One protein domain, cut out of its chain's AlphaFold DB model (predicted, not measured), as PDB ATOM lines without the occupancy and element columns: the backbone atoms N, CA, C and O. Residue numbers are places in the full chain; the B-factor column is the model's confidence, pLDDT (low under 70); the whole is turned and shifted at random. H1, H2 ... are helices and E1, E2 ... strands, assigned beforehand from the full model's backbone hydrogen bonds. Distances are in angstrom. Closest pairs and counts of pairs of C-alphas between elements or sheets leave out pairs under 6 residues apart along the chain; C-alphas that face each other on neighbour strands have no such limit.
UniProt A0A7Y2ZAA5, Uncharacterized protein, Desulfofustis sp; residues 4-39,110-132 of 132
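This is residues 4 to 39 and 110 to 132 of the 132 residues of an uncharacterized protein of Desulfofustis sp (UniProt A0A7Y2ZAA5). Three short helices form a small open frame, in which H4 starts in a corner with the first residues of H2 and packs with its far part on the middle of H1, at about right angles to each, while the small helix H3 and the strand E1 lie toward the end of the long axis away from H4. H1 and H2 are joined by a long loop, residues 13 to 23, and E1 is paired over a short stretch with residues 110 to 111. The printed part has 59 residues, with four named helices and one named strand in the order H1, H2, E1, H3, H4, and is mostly helix. It is compact, with a radius of gyration of the C-alphas of 10.3 A, yet elongated in outline, with spans of 34 by 20 by 18 A.

H1, residues 4 to 12, touches H4, residues 123 to 131, and their lines are about perpendicular at 82 degrees. Their closest C-alphas, those of Lys 7 and Ala 129, are 4.9 A apart. H2, residues 24 to 32, is only just apart from H1, with the closest C-alphas 8.5 A from each other. H2 touches H4, about perpendicular at 74 degrees, and the closest C-alphas, those of Ala 25 and Ala 123, are 4.5 A apart. H2 and E1, residues 34 to 39, meet only through their link. E1 pairs with no named strand, but its residues 34 to 36 pair antiparallel with residues 110 to 111. H3, residues 112 to 115, touches H2, with the C-alphas of Leu 31 and Arg 112 closest at 5.3 A. The closest C-alphas of E1 and H3, those of Arg 36 and Arg 112, are 6.6 A apart. H3 and H4 are apart, and so are E1 and H4. In H1, H2 and H4 every O i to N i+4 pair is within hydrogen-bond range; H3 is too short for such a pair, and its one O i to N i+3 pair is within range.

H1 begins at C-alpha 4, (128.769, 122.554, 97.593), and measures 12.2 A from first to last C-alpha. H2 also measures 12.2 A. E1 measures 13.2 A and ends at C-alpha 39, (136.969, 103.401, 82.336). H3 measures 5.0 A. H4 measures 12.6 A and ends at C-alpha 131, (118.753, 124.849, 101.207).

The two C-alphas farthest apart, those of Val 39 and Ser 131, are 33.9 A from each other. Residues 40 to 109 are cut out, and C-alphas 39 and 110 are 9.4 A apart across the cut. The link from H1 to H2 is long, from H2 to E1 tight, and from H3 to H4 short. The mean pLDDT of the printed part is 95.3, and no printed residue is under 70.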
ATOM      1  N   GLN A   4     128.625 121.507  98.609       97.44
ATOM      2  CA  GLN A   4     128.769 122.554  97.593       97.44
ATOM      3  C   GLN A   4     128.861 121.938  96.197       97.44
ATOM      4  O   GLN A   4     128.182 122.404  95.281       97.44
ATOM      5  N   ALA A   5     129.618 120.847  96.051       96.94
ATOM      6  CA  ALA A   5     129.648 120.074  94.812       96.94
ATOM      7  C   ALA A   5     128.268 119.478  94.486       96.94
ATOM      8  O   ALA A   5     127.797 119.606  93.356       96.94
ATOM      9  N   LEU A   6     127.578 118.908  95.483       97.62
ATOM     10  CA  LEU A   6     126.219 118.388  95.308       97.62
ATOM     11  C   LEU A   6     125.229 119.492  94.901       97.62
ATOM     12  O   LEU A   6     124.449 119.298  93.972       97.62
ATOM     13  N   LYS A   7     125.270 120.666  95.541       97.75
ATOM     14  CA  LYS A   7     124.432 121.813  95.160       97.75
ATOM     15  C   LYS A   7     124.695 122.253  93.720       97.75
ATOM     16  O   LYS A   7     123.748 122.455  92.963       97.75
ATOM     17  N   ALA A   8     125.964 122.403  93.343       97.38
ATOM     18  CA  ALA A   8     126.342 122.809  91.994       97.38
ATOM     19  C   ALA A   8     125.845 121.805  90.942       97.38
ATOM     20  O   ALA A   8     125.265 122.212  89.939       97.38
ATOM     21  N   GLU A   9     125.994 120.505  91.207       97.12
ATOM     22  CA  GLU A   9     125.474 119.440  90.346       97.12
ATOM     23  C   GLU A   9     123.944 119.488  90.232       97.12
ATOM     24  O   GLU A   9     123.407 119.417  89.129       97.12
ATOM     25  N   LEU A  10     123.225 119.655  91.348       97.12
ATOM     26  CA  LEU A  10     121.760 119.746  91.350       97.12
ATOM     27  C   LEU A  10     121.243 120.948  90.541       97.12
ATOM     28  O   LEU A  10     120.158 120.863  89.966       97.12
ATOM     29  N   LEU A  11     122.007 122.045  90.486       96.62
ATOM     30  CA  LEU A  11     121.692 123.233  89.685       96.62
ATOM     31  C   LEU A  11     122.041 123.057  88.204       96.62
ATOM     32  O   LEU A  11     121.290 123.517  87.345       96.62
ATOM     33  N   ALA A  12     123.173 122.419  87.904       96.56
ATOM     34  CA  ALA A  12     123.618 122.178  86.534       96.56
ATOM     35  C   ALA A  12     122.780 121.093  85.832       96.56
ATOM     36  O   ALA A  12     122.550 121.173  84.626       96.56
ATOM     37  N   GLY A  13     122.297 120.110  86.596       94.94
ATOM     38  CA  GLY A  13     121.616 118.925  86.089       94.94
ATOM     39  C   GLY A  13     122.588 117.827  85.653       94.94
ATOM     40  O   GLY A  13     123.764 118.063  85.379       94.94
ATOM     41  N   HIS A  14     122.070 116.605  85.572       93.31
ATOM     42  CA  HIS A  14     122.826 115.445  85.136       93.31
ATOM     43  C   HIS A  14     123.241 115.596  83.661       93.31
ATOM     44  O   HIS A  14     122.380 115.867  82.815       93.31
ATOM     45  N   PRO A  15     124.508 115.330  83.288       89.00
ATOM     46  CA  PRO A  15     124.990 115.599  81.932       89.00
ATOM     47  C   PRO A  15     124.283 114.817  80.812       89.00
ATOM     48  O   PRO A  15     124.369 115.213  79.654       89.00
ATOM     49  N   THR A  16     123.619 113.696  81.123       87.94
ATOM     50  CA  THR A  16     122.907 112.876  80.119       87.94
ATOM     51  C   THR A  16     121.391 112.876  80.269       87.94
ATOM     52  O   THR A  16     120.695 112.716  79.272       87.94
ATOM     53  N   THR A  17     120.864 113.041  81.483       90.19
ATOM     54  CA  THR A  17     119.414 112.955  81.751       90.19
ATOM     55  C   THR A  17     118.790 114.319  82.029       90.19
ATOM     56  O   THR A  17     117.570 114.421  82.108       90.19
ATOM     57  N   GLY A  18     119.605 115.372  82.132       93.50
ATOM     58  CA  GLY A  18     119.152 116.728  82.402       93.50
ATOM     59  C   GLY A  18     118.831 116.958  83.877       93.50
ATOM     60  O   GLY A  18     119.446 116.370  84.765       93.50
ATOM     61  N   ALA A  19     117.891 117.863  84.137       97.00
ATOM     62  CA  ALA A  19     117.545 118.288  85.488       97.00
ATOM     63  C   ALA A  19     117.125 117.113  86.390       97.00
ATOM     64  O   ALA A  19     116.406 116.209  85.962       97.00
ATOM     65  N   TYR A  20     117.553 117.164  87.653       97.31
ATOM     66  CA  TYR A  20     117.117 116.216  88.676       97.31
ATOM     67  C   TYR A  20     115.684 116.501  89.117       97.31
ATOM     68  O   TYR A  20     115.215 117.641  89.066       97.31
ATOM     69  N   ASP A  21     115.013 115.462  89.602       97.94
ATOM     70  CA  ASP A  21     113.641 115.568  90.089       97.94
ATOM     71  C   ASP A  21     113.525 116.544  91.272       97.94
ATOM     72  O   ASP A  21     114.442 116.674  92.085       97.94
ATOM     73  N   ALA A  22     112.396 117.242  91.386       96.50
ATOM     74  CA  ALA A  22     112.137 118.134  92.511       96.50
ATOM     75  C   ALA A  22     112.004 117.365  93.838       96.50
ATOM     76  O   ALA A  22     112.370 117.899  94.884       96.50
ATOM     77  N   ASP A  23     111.555 116.111  93.806       98.06
ATOM     78  CA  ASP A  23     111.542 115.227  94.967       98.06
ATOM     79  C   ASP A  23     112.965 114.776  95.336       98.06
ATOM     80  O   ASP A  23     113.729 114.267  94.513       98.06
ATOM     81  N   ALA A  24     113.340 114.969  96.601       97.81
ATOM     82  CA  ALA A  24     114.693 114.695  97.072       97.81
ATOM     83  C   ALA A  24     115.048 113.198  97.085       97.81
ATOM     84  O   ALA A  24     116.206 112.843  96.855       97.81
ATOM     85  N   ALA A  25     114.077 112.313  97.326       98.00
ATOM     86  CA  ALA A  25     114.304 110.872  97.300       98.00
ATOM     87  C   ALA A  25     114.495 110.367  95.863       98.00
ATOM     88  O   ALA A  25     115.378 109.539  95.606       98.00
ATOM     89  N   VAL A  26     113.730 110.912  94.913       97.94
ATOM     90  CA  VAL A  26     113.900 110.608  93.487       97.94
ATOM     91  C   VAL A  26     115.240 111.145  92.981       97.94
ATOM     92  O   VAL A  26     115.995 110.392  92.368       97.94
ATOM     93  N   ALA A  27     115.600 112.389  93.303       97.25
ATOM     94  CA  ALA A  27     116.890 112.970  92.923       97.25
ATOM     95  C   ALA A  27     118.087 112.193  93.499       97.25
ATOM     96  O   ALA A  27     119.055 111.931  92.787       97.25
ATOM     97  N   ALA A  28     118.017 111.762  94.762       97.81
ATOM     98  CA  ALA A  28     119.046 110.908  95.355       97.81
ATOM     99  C   ALA A  28     119.161 109.562  94.616       97.81
ATOM    100  O   ALA A  28     120.264 109.089  94.351       97.81
ATOM    101  N   THR A  29     118.033 108.961  94.226       97.62
ATOM    102  CA  THR A  29     118.029 107.734  93.411       97.62
ATOM    103  C   THR A  29     118.668 107.972  92.042       97.62
ATOM    104  O   THR A  29     119.481 107.165  91.604       97.62
ATOM    105  N   GLN A  30     118.367 109.099  91.392       97.06
ATOM    106  CA  GLN A  30     118.962 109.484  90.108       97.06
ATOM    107  C   GLN A  30     120.480 109.696  90.213       97.06
ATOM    108  O   GLN A  30     121.218 109.216  89.358       97.06
ATOM    109  N   LEU A  31     120.959 110.360  91.270       96.62
ATOM    110  CA  LEU A  31     122.390 110.589  91.516       96.62
ATOM    111  C   LEU A  31     123.169 109.296  91.781       96.62
ATOM    112  O   LEU A  31     124.335 109.192  91.397       96.62
ATOM    113  N   ASN A  32     122.533 108.322  92.435       97.12
ATOM    114  CA  ASN A  32     123.135 107.025  92.742       97.12
ATOM    115  C   ASN A  32     122.937 105.979  91.633       97.12
ATOM    116  O   ASN A  32     123.480 104.884  91.750       97.12
ATOM    117  N   ALA A  33     122.180 106.279  90.575       95.25
ATOM    118  CA  ALA A  33     121.974 105.350  89.470       95.25
ATOM    119  C   ALA A  33     123.276 105.145  88.680       95.25
ATOM    120  O   ALA A  33     123.894 106.112  88.238       95.25
ATOM    121  N   GLU A  34     123.683 103.891  88.473       93.00
ATOM    122  CA  GLU A  34     124.863 103.532  87.676       93.00
ATOM    123  C   GLU A  34     124.571 103.670  86.176       93.00
ATOM    124  O   GLU A  34     124.183 102.721  85.500       93.00
ATOM    125  N   ASN A  35     124.709 104.884  85.648       89.81
ATOM    126  CA  ASN A  35     124.391 105.207  84.253       89.81
ATOM    127  C   ASN A  35     125.470 106.063  83.567       89.81
ATOM    128  O   ASN A  35     125.241 106.599  82.477       89.81
ATOM    129  N   ARG A  36     126.642 106.207  84.198       91.06
ATOM    130  CA  ARG A  36     127.773 106.987  83.688       91.06
ATOM    131  C   ARG A  36     128.864 106.054  83.181       91.06
ATOM    132  O   ARG A  36     129.394 105.292  83.986       91.06
ATOM    133  N   PRO A  37     129.225 106.100  81.888       87.62
ATOM    134  CA  PRO A  37     130.365 105.348  81.385       87.62
ATOM    135  C   PRO A  37     131.638 105.733  82.142       87.62
ATOM    136  O   PRO A  37     131.960 106.915  82.253       87.62
ATOM    137  N   TYR A  38     132.361 104.738  82.639       86.38
ATOM    138  CA  TYR A  38     133.624 104.905  83.345       86.38
ATOM    139  C   TYR A  38     134.623 103.859  82.869       86.38
ATOM    140  O   TYR A  38     134.280 102.693  82.667       86.38
ATOM    141  N   VAL A  39     135.868 104.290  82.690       87.12
ATOM    142  CA  VAL A  39     136.969 103.401  82.336       87.12
ATOM    143  C   VAL A  39     137.760 103.108  83.598       87.12
ATOM    144  O   VAL A  39     138.276 104.026  84.231       87.12
ATOM    145  N   VAL A 110     129.399 103.790  86.425       92.75
ATOM    146  CA  VAL A 110     129.375 104.319  87.790       92.75
ATOM    147  C   VAL A 110     128.183 105.248  87.958       92.75
ATOM    148  O   VAL A 110     127.532 105.646  86.987       92.75
ATOM    149  N   SER A 111     127.873 105.595  89.201       95.12
ATOM    150  CA  SER A 111     126.893 106.633  89.485       95.12
ATOM    151  C   SER A 111     127.511 108.024  89.406       95.12
ATOM    152  O   SER A 111     128.721 108.204  89.581       95.12
ATOM    153  N   ARG A 112     126.674 109.041  89.190       94.94
ATOM    154  CA  ARG A 112     127.127 110.436  89.223       94.94
ATOM    155  C   ARG A 112     127.695 110.815  90.592       94.94
ATOM    156  O   ARG A 112     128.660 111.570  90.682       94.94
ATOM    157  N   ALA A 113     127.136 110.241  91.655       94.88
ATOM    158  CA  ALA A 113     127.643 110.401  93.009       94.88
ATOM    159  C   ALA A 113     129.079 109.862  93.178       94.88
ATOM    160  O   ALA A 113     129.877 110.471  93.892       94.88
ATOM    161  N   VAL A 114     129.430 108.768  92.492       94.06
ATOM    162  CA  VAL A 114     130.803 108.239  92.453       94.06
ATOM    163  C   VAL A 114     131.722 109.138  91.620       94.06
ATOM    164  O   VAL A 114     132.795 109.483  92.107       94.06
ATOM    165  N   GLU A 115     131.305 109.584  90.426       91.69
ATOM    166  CA  GLU A 115     132.110 110.508  89.595       91.69
ATOM    167  C   GLU A 115     132.487 111.798  90.340       91.69
ATOM    168  O   GLU A 115     133.584 112.323  90.169       91.69
ATOM    169  N   LEU A 116     131.573 112.314  91.164       93.62
ATOM    170  CA  LEU A 116     131.765 113.536  91.947       93.62
ATOM    171  C   LEU A 116     132.394 113.291  93.326       93.62
ATOM    172  O   LEU A 116     132.531 114.231  94.105       93.62
ATOM    173  N   ASN A 117     132.761 112.046  93.649       94.62
ATOM    174  CA  ASN A 117     133.320 111.657  94.945       94.62
ATOM    175  C   ASN A 117     132.436 112.065  96.150       94.62
ATOM    176  O   ASN A 117     132.921 112.462  97.213       94.62
ATOM    177  N   LEU A 118     131.113 111.982  95.991       94.56
ATOM    178  CA  LEU A 118     130.133 112.353  97.018       94.56
ATOM    179  C   LEU A 118     129.845 111.206  98.002       94.56
ATOM    180  O   LEU A 118     129.417 111.448  99.134       94.56
ATOM    181  N   GLY A 119     130.119 109.965  97.592       93.25
ATOM    182  CA  GLY A 119     129.672 108.760  98.290       93.25
ATOM    183  C   GLY A 119     128.188 108.482  98.027       93.25
ATOM    184  O   GLY A 119     127.637 108.939  97.034       93.25
ATOM    185  N   LEU A 120     127.526 107.728  98.906       96.31
ATOM    186  CA  LEU A 120     126.087 107.465  98.782       96.31
ATOM    187  C   LEU A 120     125.279 108.727  99.123       96.31
ATOM    188  O   LEU A 120     125.283 109.155 100.279       96.31
ATOM    189  N   VAL A 121     124.547 109.278  98.153       97.44
ATOM    190  CA  VAL A 121     123.680 110.452  98.362       97.44
ATOM    191  C   VAL A 121     122.326 110.016  98.916       97.44
ATOM    192  O   VAL A 121     121.670 109.149  98.344       97.44
ATOM    193  N   ARG A 122     121.866 110.610 100.017       98.12
ATOM    194  CA  ARG A 122     120.534 110.348 100.588       98.12
ATOM    195  C   ARG A 122     119.590 111.515 100.313       98.12
ATOM    196  O   ARG A 122     120.031 112.625 100.038       98.12
ATOM    197  N   ALA A 123     118.283 111.291 100.460       98.06
ATOM    198  CA  ALA A 123     117.276 112.345 100.286       98.06
ATOM    199  C   ALA A 123     117.578 113.590 101.146       98.06
ATOM    200  O   ALA A 123     117.596 114.703 100.634       98.06
ATOM    201  N   GLY A 124     117.941 113.395 102.419       97.62
ATOM    202  CA  GLY A 124     118.314 114.502 103.308       97.62
ATOM    203  C   GLY A 124     119.563 115.275 102.858       97.62
ATOM    204  O   GLY A 124     119.659 116.473 103.115       97.62
ATOM    205  N   ASP A 125     120.494 114.637 102.139       98.19
ATOM    206  CA  ASP A 125     121.658 115.336 101.576       98.19
ATOM    207  C   ASP A 125     121.241 116.273 100.438       98.19
ATOM    208  O   ASP A 125     121.755 117.385 100.333       98.19
ATOM    209  N   VAL A 126     120.280 115.841  99.614       98.12
ATOM    210  CA  VAL A 126     119.703 116.647  98.530       98.12
ATOM    211  C   VAL A 126     118.909 117.826  99.091       98.12
ATOM    212  O   VAL A 126     119.072 118.951  98.617       98.12
ATOM    213  N   GLU A 127     118.074 117.593 100.106       98.25
ATOM    214  CA  GLU A 127     117.319 118.655 100.785       98.25
ATOM    215  C   GLU A 127     118.259 119.713 101.358       98.25
ATOM    216  O   GLU A 127     118.095 120.907 101.093       98.25
ATOM    217  N   TYR A 128     119.288 119.272 102.084       98.19
ATOM    218  CA  TYR A 128     120.259 120.177 102.674       98.19
ATOM    219  C   TYR A 128     121.031 120.957 101.604       98.19
ATOM    220  O   TYR A 128     121.087 122.185 101.676       98.19
ATOM    221  N   ALA A 129     121.552 120.286 100.573       97.69
ATOM    222  CA  ALA A 129     122.300 120.932  99.493       97.69
ATOM    223  C   ALA A 129     121.480 121.988  98.730       97.69
ATOM    224  O   ALA A 129     122.040 122.983  98.283       97.69
ATOM    225  N   ARG A 130     120.159 121.807  98.597       97.38
ATOM    226  CA  ARG A 130     119.263 122.810  97.989       97.38
ATOM    227  C   ARG A 130     118.970 124.004  98.895       97.38
ATOM    228  O   ARG A 130     118.598 125.057  98.389       97.38
ATOM    229  N   SER A 131     119.070 123.818 100.210       96.81
ATOM    230  CA  SER A 131     118.753 124.849 101.207       96.81
ATOM    231  C   SER A 131     119.900 125.825 101.481       96.81
ATOM    232  O   SER A 131     119.655 126.934 101.956       96.81
ATOM    233  N   ILE A 132     121.138 125.403 101.205       94.94
ATOM    234  CA  ILE A 132     122.351 126.223 101.335       94.94
ATOM    235  C   ILE A 132     122.658 126.957 100.042       94.94
ATOM    236  O   ILE A 132     122.058 126.630  98.999       94.94
TER     237      ILE A 132